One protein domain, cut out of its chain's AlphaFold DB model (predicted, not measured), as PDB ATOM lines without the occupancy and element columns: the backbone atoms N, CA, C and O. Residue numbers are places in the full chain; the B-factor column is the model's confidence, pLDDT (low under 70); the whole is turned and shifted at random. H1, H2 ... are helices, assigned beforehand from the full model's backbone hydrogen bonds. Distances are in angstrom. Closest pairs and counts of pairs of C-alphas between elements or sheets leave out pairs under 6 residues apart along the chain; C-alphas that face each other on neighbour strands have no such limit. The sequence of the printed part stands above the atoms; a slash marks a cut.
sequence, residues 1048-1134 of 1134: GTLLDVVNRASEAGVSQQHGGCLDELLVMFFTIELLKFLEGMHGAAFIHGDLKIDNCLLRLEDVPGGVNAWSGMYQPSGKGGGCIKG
ATOM      1  N   GLY A1048     318.019 325.039 252.934       88.38
ATOM      2  CA  GLY A1048     316.999 325.268 253.960       88.38
ATOM      3  C   GLY A1048     317.372 324.718 255.340       88.38
ATOM      4  O   GLY A1048     318.534 324.428 255.626       88.38
ATOM      5  N   THR A1049     316.370 324.619 256.214       91.38
ATOM      6  CA  THR A1049     316.536 324.192 257.614       91.38
ATOM      7  C   THR A1049     316.078 322.752 257.853       91.38
ATOM      8  O   THR A1049     315.258 322.201 257.113       91.38
ATOM      9  N   LEU A1050     316.519 322.142 258.955       90.62
ATOM     10  CA  LEU A1050     315.985 320.856 259.413       90.62
ATOM     11  C   LEU A1050     314.468 320.935 259.701       90.62
ATOM     12  O   LEU A1050     313.747 319.957 259.491       90.62
ATOM     13  N   LEU A1051     313.959 322.110 260.095       90.56
ATOM     14  CA  LEU A1051     312.522 322.386 260.181       90.56
ATOM     15  C   LEU A1051     311.817 322.317 258.811       90.56
ATOM     16  O   LEU A1051     310.724 321.753 258.728       90.56
ATOM     17  N   ASP A1052     312.417 322.830 257.731       89.69
ATOM     18  CA  ASP A1052     311.856 322.717 256.375       89.69
ATOM     19  C   ASP A1052     311.696 321.257 255.946       89.69
ATOM     20  O   ASP A1052     310.644 320.889 255.418       89.69
ATOM     21  N   VAL A1053     312.693 320.410 256.221       88.88
ATOM     22  CA  VAL A1053     312.622 318.967 255.935       88.88
ATOM     23  C   VAL A1053     311.508 318.290 256.732       88.88
ATOM     24  O   VAL A1053     310.770 317.486 256.165       88.88
ATOM     25  N   VAL A1054     311.321 318.632 258.012       88.12
ATOM     26  CA  VAL A1054     310.209 318.096 258.820       88.12
ATOM     27  C   VAL A1054     308.852 318.546 258.267       88.12
ATOM     28  O   VAL A1054     307.956 317.717 258.101       88.12
ATOM     29  N   ASN A1055     308.703 319.830 257.928       89.19
ATOM     30  CA  ASN A1055     307.453 320.389 257.407       89.19
ATOM     31  C   ASN A1055     307.087 319.828 256.022       89.19
ATOM     32  O   ASN A1055     305.925 319.499 255.775       89.19
ATOM     33  N   ARG A1056     308.070 319.682 255.126       87.25
ATOM     34  CA  ARG A1056     307.876 319.234 253.736       87.25
ATOM     35  C   ARG A1056     308.043 317.722 253.550       87.25
ATOM     36  O   ARG A1056     307.908 317.238 252.429       87.25
ATOM     37  N   ALA A1057     308.275 316.951 254.620       86.31
ATOM     38  CA  ALA A1057     308.537 315.506 254.551       86.31
ATOM     39  C   ALA A1057     307.492 314.728 253.729       86.31
ATOM     40  O   ALA A1057     307.839 313.815 252.979       86.31
ATOM     41  N   SER A1058     306.216 315.115 253.845       83.12
ATOM     42  CA  SER A1058     305.104 314.481 253.119       83.12
ATOM     43  C   SER A1058     305.078 314.827 251.626       83.12
ATOM     44  O   SER A1058     304.643 314.015 250.815       83.12
ATOM     45  N   GLU A1059     305.544 316.021 251.255       84.88
ATOM     46  CA  GLU A1059     305.585 316.508 249.871       84.88
ATOM     47  C   GLU A1059     306.807 315.951 249.130       84.88
ATOM     48  O   GLU A1059     306.699 315.502 247.992       84.88
ATOM     49  N   ALA A1060     307.952 315.895 249.815       81.38
ATOM     50  CA  ALA A1060     309.196 315.314 249.317       81.38
ATOM     51  C   ALA A1060     309.197 313.767 249.287       81.38
ATOM     52  O   ALA A1060     310.193 313.159 248.904       81.38
ATOM     53  N   GLY A1061     308.104 313.110 249.701       81.06
ATOM     54  CA  GLY A1061     307.977 311.646 249.691       81.06
ATOM     55  C   GLY A1061     308.846 310.912 250.722       81.06
ATOM     56  O   GLY A1061     308.945 309.688 250.668       81.06
ATOM     57  N   VAL A1062     309.450 311.643 251.664       81.31
ATOM     58  CA  VAL A1062     310.321 311.126 252.736       81.31
ATOM     59  C   VAL A1062     309.596 310.971 254.079       81.31
ATOM     60  O   VAL A1062     310.222 310.722 255.107       81.31
ATOM     61  N   SER A1063     308.270 311.117 254.096       82.62
ATOM     62  CA  SER A1063     307.419 310.754 255.230       82.62
ATOM     63  C   SER A1063     307.132 309.254 255.267       82.62
ATOM     64  O   SER A1063     306.945 308.633 254.217       82.62
ATOM     65  N   GLN A1064     306.933 308.689 256.457       78.44
ATOM     66  CA  GLN A1064     306.378 307.341 256.582       78.44
ATOM     67  C   GLN A1064     305.028 307.219 255.850       78.44
ATOM     68  O   GLN A1064     304.157 308.077 255.973       78.44
ATOM     69  N   GLN A1065     304.806 306.103 255.146       66.81
ATOM     70  CA  GLN A1065     303.659 305.894 254.235       66.81
ATOM     71  C   GLN A1065     302.252 306.063 254.856       66.81
ATOM     72  O   GLN A1065     301.263 306.046 254.131       66.81
ATOM     73  N   HIS A1066     302.146 306.179 256.184       56.44
ATOM     74  CA  HIS A1066     300.890 306.327 256.925       56.44
ATOM     75  C   HIS A1066     300.937 307.433 258.004       56.44
ATOM     76  O   HIS A1066     300.076 307.460 258.885       56.44
ATOM     77  N   GLY A1067     301.911 308.352 257.964       57.00
ATOM     78  CA  GLY A1067     301.988 309.463 258.917       57.00
ATOM     79  C   GLY A1067     302.997 310.539 258.516       57.00
ATOM     80  O   GLY A1067     304.068 310.225 258.012       57.00
ATOM     81  N   GLY A1068     302.667 311.807 258.784       64.25
ATOM     82  CA  GLY A1068     303.519 312.978 258.517       64.25
ATOM     83  C   GLY A1068     304.715 313.091 259.470       64.25
ATOM     84  O   GLY A1068     304.883 314.099 260.146       64.25
ATOM     85  N   CYS A1069     305.500 312.025 259.580       74.94
ATOM     86  CA  CYS A1069     306.759 311.950 260.307       74.94
ATOM     87  C   CYS A1069     307.849 311.544 259.313       74.94
ATOM     88  O   CYS A1069     307.609 310.676 258.474       74.94
ATOM     89  N   LEU A1070     309.017 312.178 259.412       85.50
ATOM     90  CA  LEU A1070     310.185 311.894 258.579       85.50
ATOM     91  C   LEU A1070     310.616 310.417 258.704       85.50
ATOM     92  O   LEU A1070     310.433 309.803 259.758       85.50
ATOM     93  N   ASP A1071     311.176 309.854 257.633       87.88
ATOM     94  CA  ASP A1071     311.693 308.485 257.609       87.88
ATOM     95  C   ASP A1071     312.733 308.223 258.713       87.88
ATOM     96  O   ASP A1071     313.574 309.070 259.024       87.88
ATOM     97  N   GLU A1072     312.692 307.021 259.297       89.19
ATOM     98  CA  GLU A1072     313.527 306.653 260.446       89.19
ATOM     99  C   GLU A1072     315.030 306.689 260.123       89.19
ATOM    100  O   GLU A1072     315.823 307.035 260.999       89.19
ATOM    101  N   LEU A1073     315.444 306.418 258.879       87.56
ATOM    102  CA  LEU A1073     316.853 306.494 258.480       87.56
ATOM    103  C   LEU A1073     317.342 307.945 258.395       87.56
ATOM    104  O   LEU A1073     318.469 308.227 258.800       87.56
ATOM    105  N   LEU A1074     316.495 308.867 257.927       87.81
ATOM    106  CA  LEU A1074     316.812 310.299 257.872       87.81
ATOM    107  C   LEU A1074     316.826 310.923 259.270       87.81
ATOM    108  O   LEU A1074     317.752 311.660 259.598       87.81
ATOM    109  N   VAL A1075     315.854 310.575 260.124       90.56
ATOM    110  CA  VAL A1075     315.848 310.994 261.538       90.56
ATOM    111  C   VAL A1075     317.125 310.528 262.237       90.56
ATOM    112  O   VAL A1075     317.770 311.326 262.916       90.56
ATOM    113  N   MET A1076     317.533 309.269 262.045       90.50
ATOM    114  CA  MET A1076     318.782 308.753 262.610       90.50
ATOM    115  C   MET A1076     320.020 309.450 262.030       90.50
ATOM    116  O   MET A1076     320.914 309.789 262.799       90.50
ATOM    117  N   PHE A1077     320.071 309.708 260.719       89.25
ATOM    118  CA  PHE A1077     321.190 310.405 260.073       89.25
ATOM    119  C   PHE A1077     321.407 311.810 260.656       89.25
ATOM    120  O   PHE A1077     322.464 312.068 261.232       89.25
ATOM    121  N   PHE A1078     320.389 312.675 260.602       90.44
ATOM    122  CA  PHE A1078     320.483 314.044 261.126       90.44
ATOM    123  C   PHE A1078     320.732 314.071 262.642       90.44
ATOM    124  O   PHE A1078     321.486 314.908 263.130       90.44
ATOM    125  N   THR A1079     320.175 313.118 263.400       92.06
ATOM    126  CA  THR A1079     320.461 312.995 264.842       92.06
ATOM    127  C   THR A1079     321.932 312.656 265.104       92.06
ATOM    128  O   THR A1079     322.522 313.202 266.034       92.06
ATOM    129  N   ILE A1080     322.545 311.774 264.307       90.56
ATOM    130  CA  ILE A1080     323.954 311.393 264.478       90.56
ATOM    131  C   ILE A1080     324.885 312.550 264.090       90.56
ATOM    132  O   ILE A1080     325.821 312.830 264.837       90.56
ATOM    133  N   GLU A1081     324.635 313.246 262.978       89.75
ATOM    134  CA  GLU A1081     325.458 314.397 262.572       89.75
ATOM    135  C   GLU A1081     325.362 315.559 263.570       89.75
ATOM    136  O   GLU A1081     326.393 316.091 263.991       89.75
ATOM    137  N   LEU A1082     324.157 315.870 264.063       91.56
ATOM    138  CA  LEU A1082     323.960 316.868 265.114       91.56
ATOM    139  C   LEU A1082     324.687 316.489 266.416       91.56
ATOM    140  O   LEU A1082     325.363 317.327 267.012       91.56
ATOM    141  N   LEU A1083     324.601 315.228 266.856       91.75
ATOM    142  CA  LEU A1083     325.296 314.769 268.064       91.75
ATOM    143  C   LEU A1083     326.823 314.794 267.909       91.75
ATOM    144  O   LEU A1083     327.505 315.215 268.842       91.75
ATOM    145  N   LYS A1084     327.362 314.416 266.742       88.31
ATOM    146  CA  LYS A1084     328.799 314.534 266.436       88.31
ATOM    147  C   LYS A1084     329.270 315.985 266.495       88.31
ATOM    148  O   LYS A1084     330.318 316.258 267.073       88.31
ATOM    149  N   PHE A1085     328.511 316.908 265.903       89.75
ATOM    150  CA  PHE A1085     328.831 318.333 265.933       89.75
ATOM    151  C   PHE A1085     328.857 318.875 267.371       89.75
ATOM    152  O   PHE A1085     329.828 319.521 267.766       89.75
ATOM    153  N   LEU A1086     327.850 318.540 268.183       92.50
ATOM    154  CA  LEU A1086     327.800 318.929 269.596       92.50
ATOM    155  C   LEU A1086     328.935 318.314 270.424       92.50
ATOM    156  O   LEU A1086     329.478 318.986 271.295       92.50
ATOM    157  N   GLU A1087     329.325 317.065 270.160       91.50
ATOM    158  CA  GLU A1087     330.488 316.435 270.798       91.50
ATOM    159  C   GLU A1087     331.790 317.182 270.455       91.50
ATOM    160  O   GLU A1087     332.582 317.465 271.355       91.50
ATOM    161  N   GLY A1088     331.972 317.585 269.192       89.75
ATOM    162  CA  GLY A1088     333.097 318.420 268.755       89.75
ATOM    163  C   GLY A1088     333.119 319.799 269.427       89.75
ATOM    164  O   GLY A1088     334.149 320.204 269.964       89.75
ATOM    165  N   MET A1089     331.974 320.489 269.467       92.50
ATOM    166  CA  MET A1089     331.816 321.793 270.130       92.50
ATOM    167  C   MET A1089     332.110 321.713 271.633       92.50
ATOM    168  O   MET A1089     332.957 322.456 272.129       92.50
ATOM    169  N   HIS A1090     331.485 320.772 272.350       93.38
ATOM    170  CA  HIS A1090     331.719 320.578 273.783       93.38
ATOM    171  C   HIS A1090     333.168 320.155 274.078       93.38
ATOM    172  O   HIS A1090     333.747 320.602 275.068       93.38
ATOM    173  N   GLY A1091     333.784 319.339 273.212       92.75
ATOM    174  CA  GLY A1091     335.201 318.966 273.301       92.75
ATOM    175  C   GLY A1091     336.158 320.150 273.112       92.75
ATOM    176  O   GLY A1091     337.220 320.183 273.731       92.75
ATOM    177  N   ALA A1092     335.753 321.151 272.328       91.00
ATOM    178  CA  ALA A1092     336.430 322.438 272.169       91.00
ATOM    179  C   ALA A1092     336.018 323.496 273.223       91.00
ATOM    180  O   ALA A1092     336.383 324.663 273.093       91.00
ATOM    181  N   ALA A1093     335.275 323.097 274.265       90.62
ATOM    182  CA  ALA A1093     334.731 323.949 275.329       90.62
ATOM    183  C   ALA A1093     333.720 325.033 274.886       90.62
ATOM    184  O   ALA A1093     333.438 325.961 275.646       90.62
ATOM    185  N   PHE A1094     333.111 324.891 273.705       90.81
ATOM    186  CA  PHE A1094     331.970 325.703 273.269       90.81
ATOM    187  C   PHE A1094     330.639 325.035 273.623       90.81
ATOM    188  O   PHE A1094     330.499 323.819 273.527       90.81
ATOM    189  N   ILE A1095     329.630 325.836 273.974       89.25
ATOM    190  CA  ILE A1095     328.256 325.380 274.232       89.25
ATOM    191  C   ILE A1095     327.302 326.235 273.395       89.25
ATOM    192  O   ILE A1095     327.342 327.462 273.470       89.25
ATOM    193  N   HIS A1096     326.432 325.600 272.607       87.69
ATOM    194  CA  HIS A1096     325.439 326.310 271.800       87.69
ATOM    195  C   HIS A1096     324.182 326.620 272.629       87.69
ATOM    196  O   HIS A1096     323.412 325.715 272.949       87.69
ATOM    197  N   GLY A1097     323.966 327.893 272.977       86.19
ATOM    198  CA  GLY A1097     322.894 328.307 273.896       86.19
ATOM    199  C   GLY A1097     321.461 328.165 273.358       86.19
ATOM    200  O   GLY A1097     320.546 327.919 274.135       86.19
ATOM    201  N   ASP A1098     321.268 328.276 272.040       85.31
ATOM    202  CA  ASP A1098     319.950 328.278 271.376       85.31
ATOM    203  C   ASP A1098     319.846 327.144 270.340       85.31
ATOM    204  O   ASP A1098     319.712 327.367 269.137       85.31
ATOM    205  N   LEU A1099     320.041 325.893 270.770       89.12
ATOM    206  CA  LEU A1099     319.992 324.756 269.845       89.12
ATOM    207  C   LEU A1099     318.545 324.329 269.546       89.12
ATOM    208  O   LEU A1099     317.900 323.661 270.356       89.12
ATOM    209  N   LYS A1100     318.066 324.666 268.347       88.62
ATOM    210  CA  LYS A1100     316.741 324.306 267.822       88.62
ATOM    211  C   LYS A1100     316.804 323.965 266.329       88.62
ATOM    212  O   LYS A1100     317.735 324.376 265.639       88.62
ATOM    213  N   ILE A1101     315.831 323.197 265.830       88.62
ATOM    214  CA  ILE A1101     315.810 322.691 264.437       88.62
ATOM    215  C   ILE A1101     315.660 323.805 263.386       88.62
ATOM    216  O   ILE A1101     315.996 323.611 262.222       88.62
ATOM    217  N   ASP A1102     315.196 324.970 263.825       86.31
ATOM    218  CA  ASP A1102     315.075 326.232 263.096       86.31
ATOM    219  C   ASP A1102     316.455 326.864 262.823       86.31
ATOM    220  O   ASP A1102     316.662 327.489 261.788       86.31
ATOM    221  N   ASN A1103     317.409 326.668 263.743       88.44
ATOM    222  CA  ASN A1103     318.789 327.156 263.647       88.44
ATOM    223  C   ASN A1103     319.725 326.136 262.963       88.44
ATOM    224  O   ASN A1103     320.894 326.431 262.726       88.44
ATOM    225  N   CYS A1104     319.236 324.929 262.659       91.62
ATOM    226  CA  CYS A1104     319.999 323.887 261.975       91.62
ATOM    227  C   CYS A1104     319.823 324.034 260.456       91.62
ATOM    228  O   CYS A1104     318.854 323.521 259.893       91.62
ATOM    229  N   LEU A1105     320.749 324.743 259.805       90.69
ATOM    230  CA  LEU A1105     320.881 324.741 258.345       90.69
ATOM    231  C   LEU A1105     321.365 323.369 257.861       90.69
ATOM    232  O   LEU A1105     322.138 322.703 258.548       90.69
ATOM    233  N   LEU A1106     320.898 322.954 256.686       89.94
ATOM    234  CA  LEU A1106     321.232 321.661 256.093       89.94
ATOM    235  C   LEU A1106     322.414 321.770 255.130       89.94
ATOM    236  O   LEU A1106     322.503 322.725 254.354       89.94
ATOM    237  N   ARG A1107     323.265 320.744 255.128       87.31
ATOM    238  CA  ARG A1107     324.347 320.566 254.159       87.31
ATOM    239  C   ARG A1107     324.045 319.312 253.342       87.31
ATOM    240  O   ARG A1107     323.970 318.211 253.880       87.31
ATOM    241  N   LEU A1108     323.770 319.457 252.050       86.25
ATOM    242  CA  LEU A1108     323.212 318.379 251.214       86.25
ATOM    243  C   LEU A1108     323.825 318.298 249.809       86.25
ATOM    244  O   LEU A1108     323.309 317.550 248.976       86.25
ATOM    245  N   GLU A1109     324.940 318.986 249.569       82.94
ATOM    246  CA  GLU A1109     325.665 319.047 248.292       82.94
ATOM    247  C   GLU A1109     325.991 317.664 247.711       82.94
ATOM    248  O   GLU A1109     326.098 316.654 248.421       82.94
ATOM    249  N   ASP A1110     326.153 317.601 246.391       83.06
ATOM    250  CA  ASP A1110     326.508 316.359 245.715       83.06
ATOM    251  C   ASP A1110     327.929 315.902 246.053       83.06
ATOM    252  O   ASP A1110     328.894 316.663 246.063       83.06
ATOM    253  N   VAL A1111     328.056 314.606 246.339       82.88
ATOM    254  CA  VAL A1111     329.335 313.996 246.712       82.88
ATOM    255  C   VAL A1111     330.237 313.945 245.470       82.88
ATOM    256  O   VAL A1111     329.818 313.366 244.466       82.88
ATOM    257  N   PRO A1112     331.479 314.468 245.502       78.62
ATOM    258  CA  PRO A1112     332.418 314.364 244.390       78.62
ATOM    259  C   PRO A1112     332.660 312.902 243.988       78.62
ATOM    260  O   PRO A1112     332.972 312.052 244.823       78.62
ATOM    261  N   GLY A1113     332.486 312.599 242.698       75.69
ATOM    262  CA  GLY A1113     332.385 311.222 242.183       75.69
ATOM    263  C   GLY A1113     330.947 310.677 242.094       75.69
ATOM    264  O   GLY A1113     330.743 309.534 241.679       75.69
ATOM    265  N   GLY A1114     329.951 311.495 242.439       79.56
ATOM    266  CA  GLY A1114     328.523 311.207 242.349       79.56
ATOM    267  C   GLY A1114     328.028 310.183 243.372       79.56
ATOM    268  O   GLY A1114     328.722 309.800 244.313       79.56
ATOM    269  N   VAL A1115     326.812 309.674 243.147       75.56
ATOM    270  CA  VAL A1115     326.130 308.711 244.038       75.56
ATOM    271  C   VAL A1115     326.973 307.455 244.322       75.56
ATOM    272  O   VAL A1115     326.860 306.870 245.391       75.56
ATOM    273  N   ASN A1116     327.872 307.064 243.410       74.81
ATOM    274  CA  ASN A1116     328.773 305.917 243.590       74.81
ATOM    275  C   ASN A1116     329.895 306.155 244.622       74.81
ATOM    276  O   ASN A1116     330.453 305.188 245.139       74.81
ATOM    277  N   ALA A1117     330.245 307.414 244.904       75.31
ATOM    278  CA  ALA A1117     331.212 307.788 245.938       75.31
ATOM    279  C   ALA A1117     330.563 307.925 247.330       75.31
ATOM    280  O   ALA A1117     331.260 307.856 248.347       75.31
ATOM    281  N   TRP A1118     329.233 308.073 247.388       81.06
ATOM    282  CA  TRP A1118     328.475 308.063 248.635       81.06
ATOM    283  C   TRP A1118     328.242 306.622 249.106       81.06
ATOM    284  O   TRP A1118     327.676 305.791 248.395       81.06
ATOM    285  N   SER A1119     328.695 306.293 250.315       80.50
ATOM    286  CA  SER A1119     328.534 304.945 250.849       80.50
ATOM    287  C   SER A1119     327.129 304.737 251.410       80.50
ATOM    288  O   SER A1119     326.726 305.406 252.357       80.50
ATOM    289  N   GLY A1120     326.427 303.714 250.916       78.25
ATOM    290  CA  GLY A1120     325.183 303.218 251.524       78.25
ATOM    291  C   GLY A1120     325.360 302.599 252.924       78.25
ATOM    292  O   GLY A1120     324.395 302.099 253.496       78.25
ATOM    293  N   MET A1121     326.579 302.604 253.475       81.50
ATOM    294  CA  MET A1121     326.861 302.321 254.880       81.50
ATOM    295  C   MET A1121     327.418 303.578 255.545       81.50
ATOM    296  O   MET A1121     328.501 304.044 255.192       81.50
ATOM    297  N   TYR A1122     326.702 304.086 256.546       82.00
ATOM    298  CA  TYR A1122     327.139 305.232 257.334       82.00
ATOM    299  C   TYR A1122     328.506 304.983 258.002       82.00
ATOM    300  O   TYR A1122     328.717 303.937 258.622       82.00
ATOM    301  N   GLN A1123     329.421 305.954 257.914       80.12
ATOM    302  CA  GLN A1123     330.720 305.914 258.592       80.12
ATOM    303  C   GLN A1123     330.880 307.132 259.518       80.12
ATOM    304  O   GLN A1123     330.950 308.251 259.012       80.12
ATOM    305  N   PRO A1124     331.045 306.949 260.847       71.88
ATOM    306  CA  PRO A1124     331.176 308.063 261.797       71.88
ATOM    307  C   PRO A1124     332.301 309.058 261.474       71.88
ATOM    308  O   PRO A1124     332.192 310.240 261.777       71.88
ATOM    309  N   SER A1125     333.364 308.598 260.801       74.62
ATOM    310  CA  SER A1125     334.486 309.438 260.348       74.62
ATOM    311  C   SER A1125     334.204 310.294 259.098       74.62
ATOM    312  O   SER A1125     335.140 310.850 258.532       74.62
ATOM    313  N   GLY A1126     332.963 310.339 258.599       74.75
ATOM    314  CA  GLY A1126     332.573 311.097 257.399       74.75
ATOM    315  C   GLY A1126     333.070 310.519 256.063       74.75
ATOM    316  O   GLY A1126     332.702 310.996 254.992       74.75
ATOM    317  N   LYS A1127     333.885 309.460 256.083       77.69
ATOM    318  CA  LYS A1127     334.410 308.811 254.872       77.69
ATOM    319  C   LYS A1127     333.300 308.236 253.988       77.69
ATOM    320  O   LYS A1127     332.288 307.745 254.480       77.69
ATOM    321  N   GLY A1128     333.525 308.260 252.671       72.94
ATOM    322  CA  GLY A1128     332.544 307.812 251.676       72.94
ATOM    323  C   GLY A1128     331.368 308.780 251.525       72.94
ATOM    324  O   GLY A1128     330.220 308.353 251.582       72.94
ATOM    325  N   GLY A1129     331.649 310.084 251.412       74.31
ATOM    326  CA  GLY A1129     330.652 311.150 251.227       74.31
ATOM    327  C   GLY A1129     329.897 311.593 252.487       74.31
ATOM    328  O   GLY A1129     329.188 312.593 252.445       74.31
ATOM    329  N   GLY A1130     330.061 310.898 253.616       71.50
ATOM    330  CA  GLY A1130     329.360 311.197 254.871       71.50
ATOM    331  C   GLY A1130     329.753 312.509 255.564       71.50
ATOM    332  O   GLY A1130     329.033 312.933 256.453       71.50
ATOM    333  N   CYS A1131     330.868 313.150 255.198       75.69
ATOM    334  CA  CYS A1131     331.242 314.487 255.676       75.69
ATOM    335  C   CYS A1131     330.621 315.625 254.853       75.69
ATOM    336  O   CYS A1131     330.633 316.764 255.302       75.69
ATOM    337  N   ILE A1132     330.096 315.328 253.661       78.38
ATOM    338  CA  ILE A1132     329.573 316.331 252.722       78.38
ATOM    339  C   ILE A1132     328.075 316.532 252.944       78.38
ATOM    340  O   ILE A1132     327.587 317.639 252.808       78.38
ATOM    341  N   LYS A1133     327.347 315.510 253.401       82.81
ATOM    342  CA  LYS A1133     325.950 315.664 253.841       82.81
ATOM    343  C   LYS A1133     325.876 315.804 255.370       82.81
ATOM    344  O   LYS A1133     326.761 315.283 256.051       82.81
ATOM    345  N   GLY A1134     324.893 316.529 255.908       77.25
ATOM    346  CA  GLY A1134     324.756 316.848 257.339       77.25
ATOM    347  C   GLY A1134     323.481 317.607 257.676       77.25
ATOM    348  O   GLY A1134     323.032 318.412 256.831       77.25
TER     349      GLY A1134
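Overview. This is residues 1048 to 1134 of the 1134 residues of the protein "Other BUB kinase" of Pyrrhoderma noxium (UniProt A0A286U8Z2). There is little regular structure: one long helix, H2, makes the main rod, and a long unnamed stretch, residues 1092 to 1134, folds back from its end, loops out to one side and returns beside it. The short helix H1 lies off the first half of H2. The printed part has 87 residues with two named helices, H1 then H2, and no named strand; its class is all helix, with only 27 residues in named elements. It is only just compact, close to loose, with a radius of gyration of the C-alphas of 14.2 A and spans of 42 by 34 by 19 A.

Arrangement. Look first at H2, residues 1072 to 1091; residues 1088 to 1093, of which 1088 to 1091 belong to H2, stand free. H1, residues 1050 to 1056, is only just apart from H2, with their closest C-alphas 8.3 A apart. In H1 and H2 every O i to N i+4 pair is within hydrogen-bond range.

Along the chain. Find C-alpha 1072 at (313.527, 306.653, 260.446); from there H2 runs 28.0 A to C-alpha 1091 at (335.201, 318.966, 273.301). H1 begins at C-alpha 1050, (315.985, 320.856, 259.413), and spans 10.0 A.

Size, cuts and confidence. The two C-alphas farthest apart, those of His 1066 and Ala 1093, are 42.4 A apart. The printed part has no cut, and the link from H1 to H2 is long, with 15 residues. The model's pLDDT is under 70 at residues 1065 to 1068.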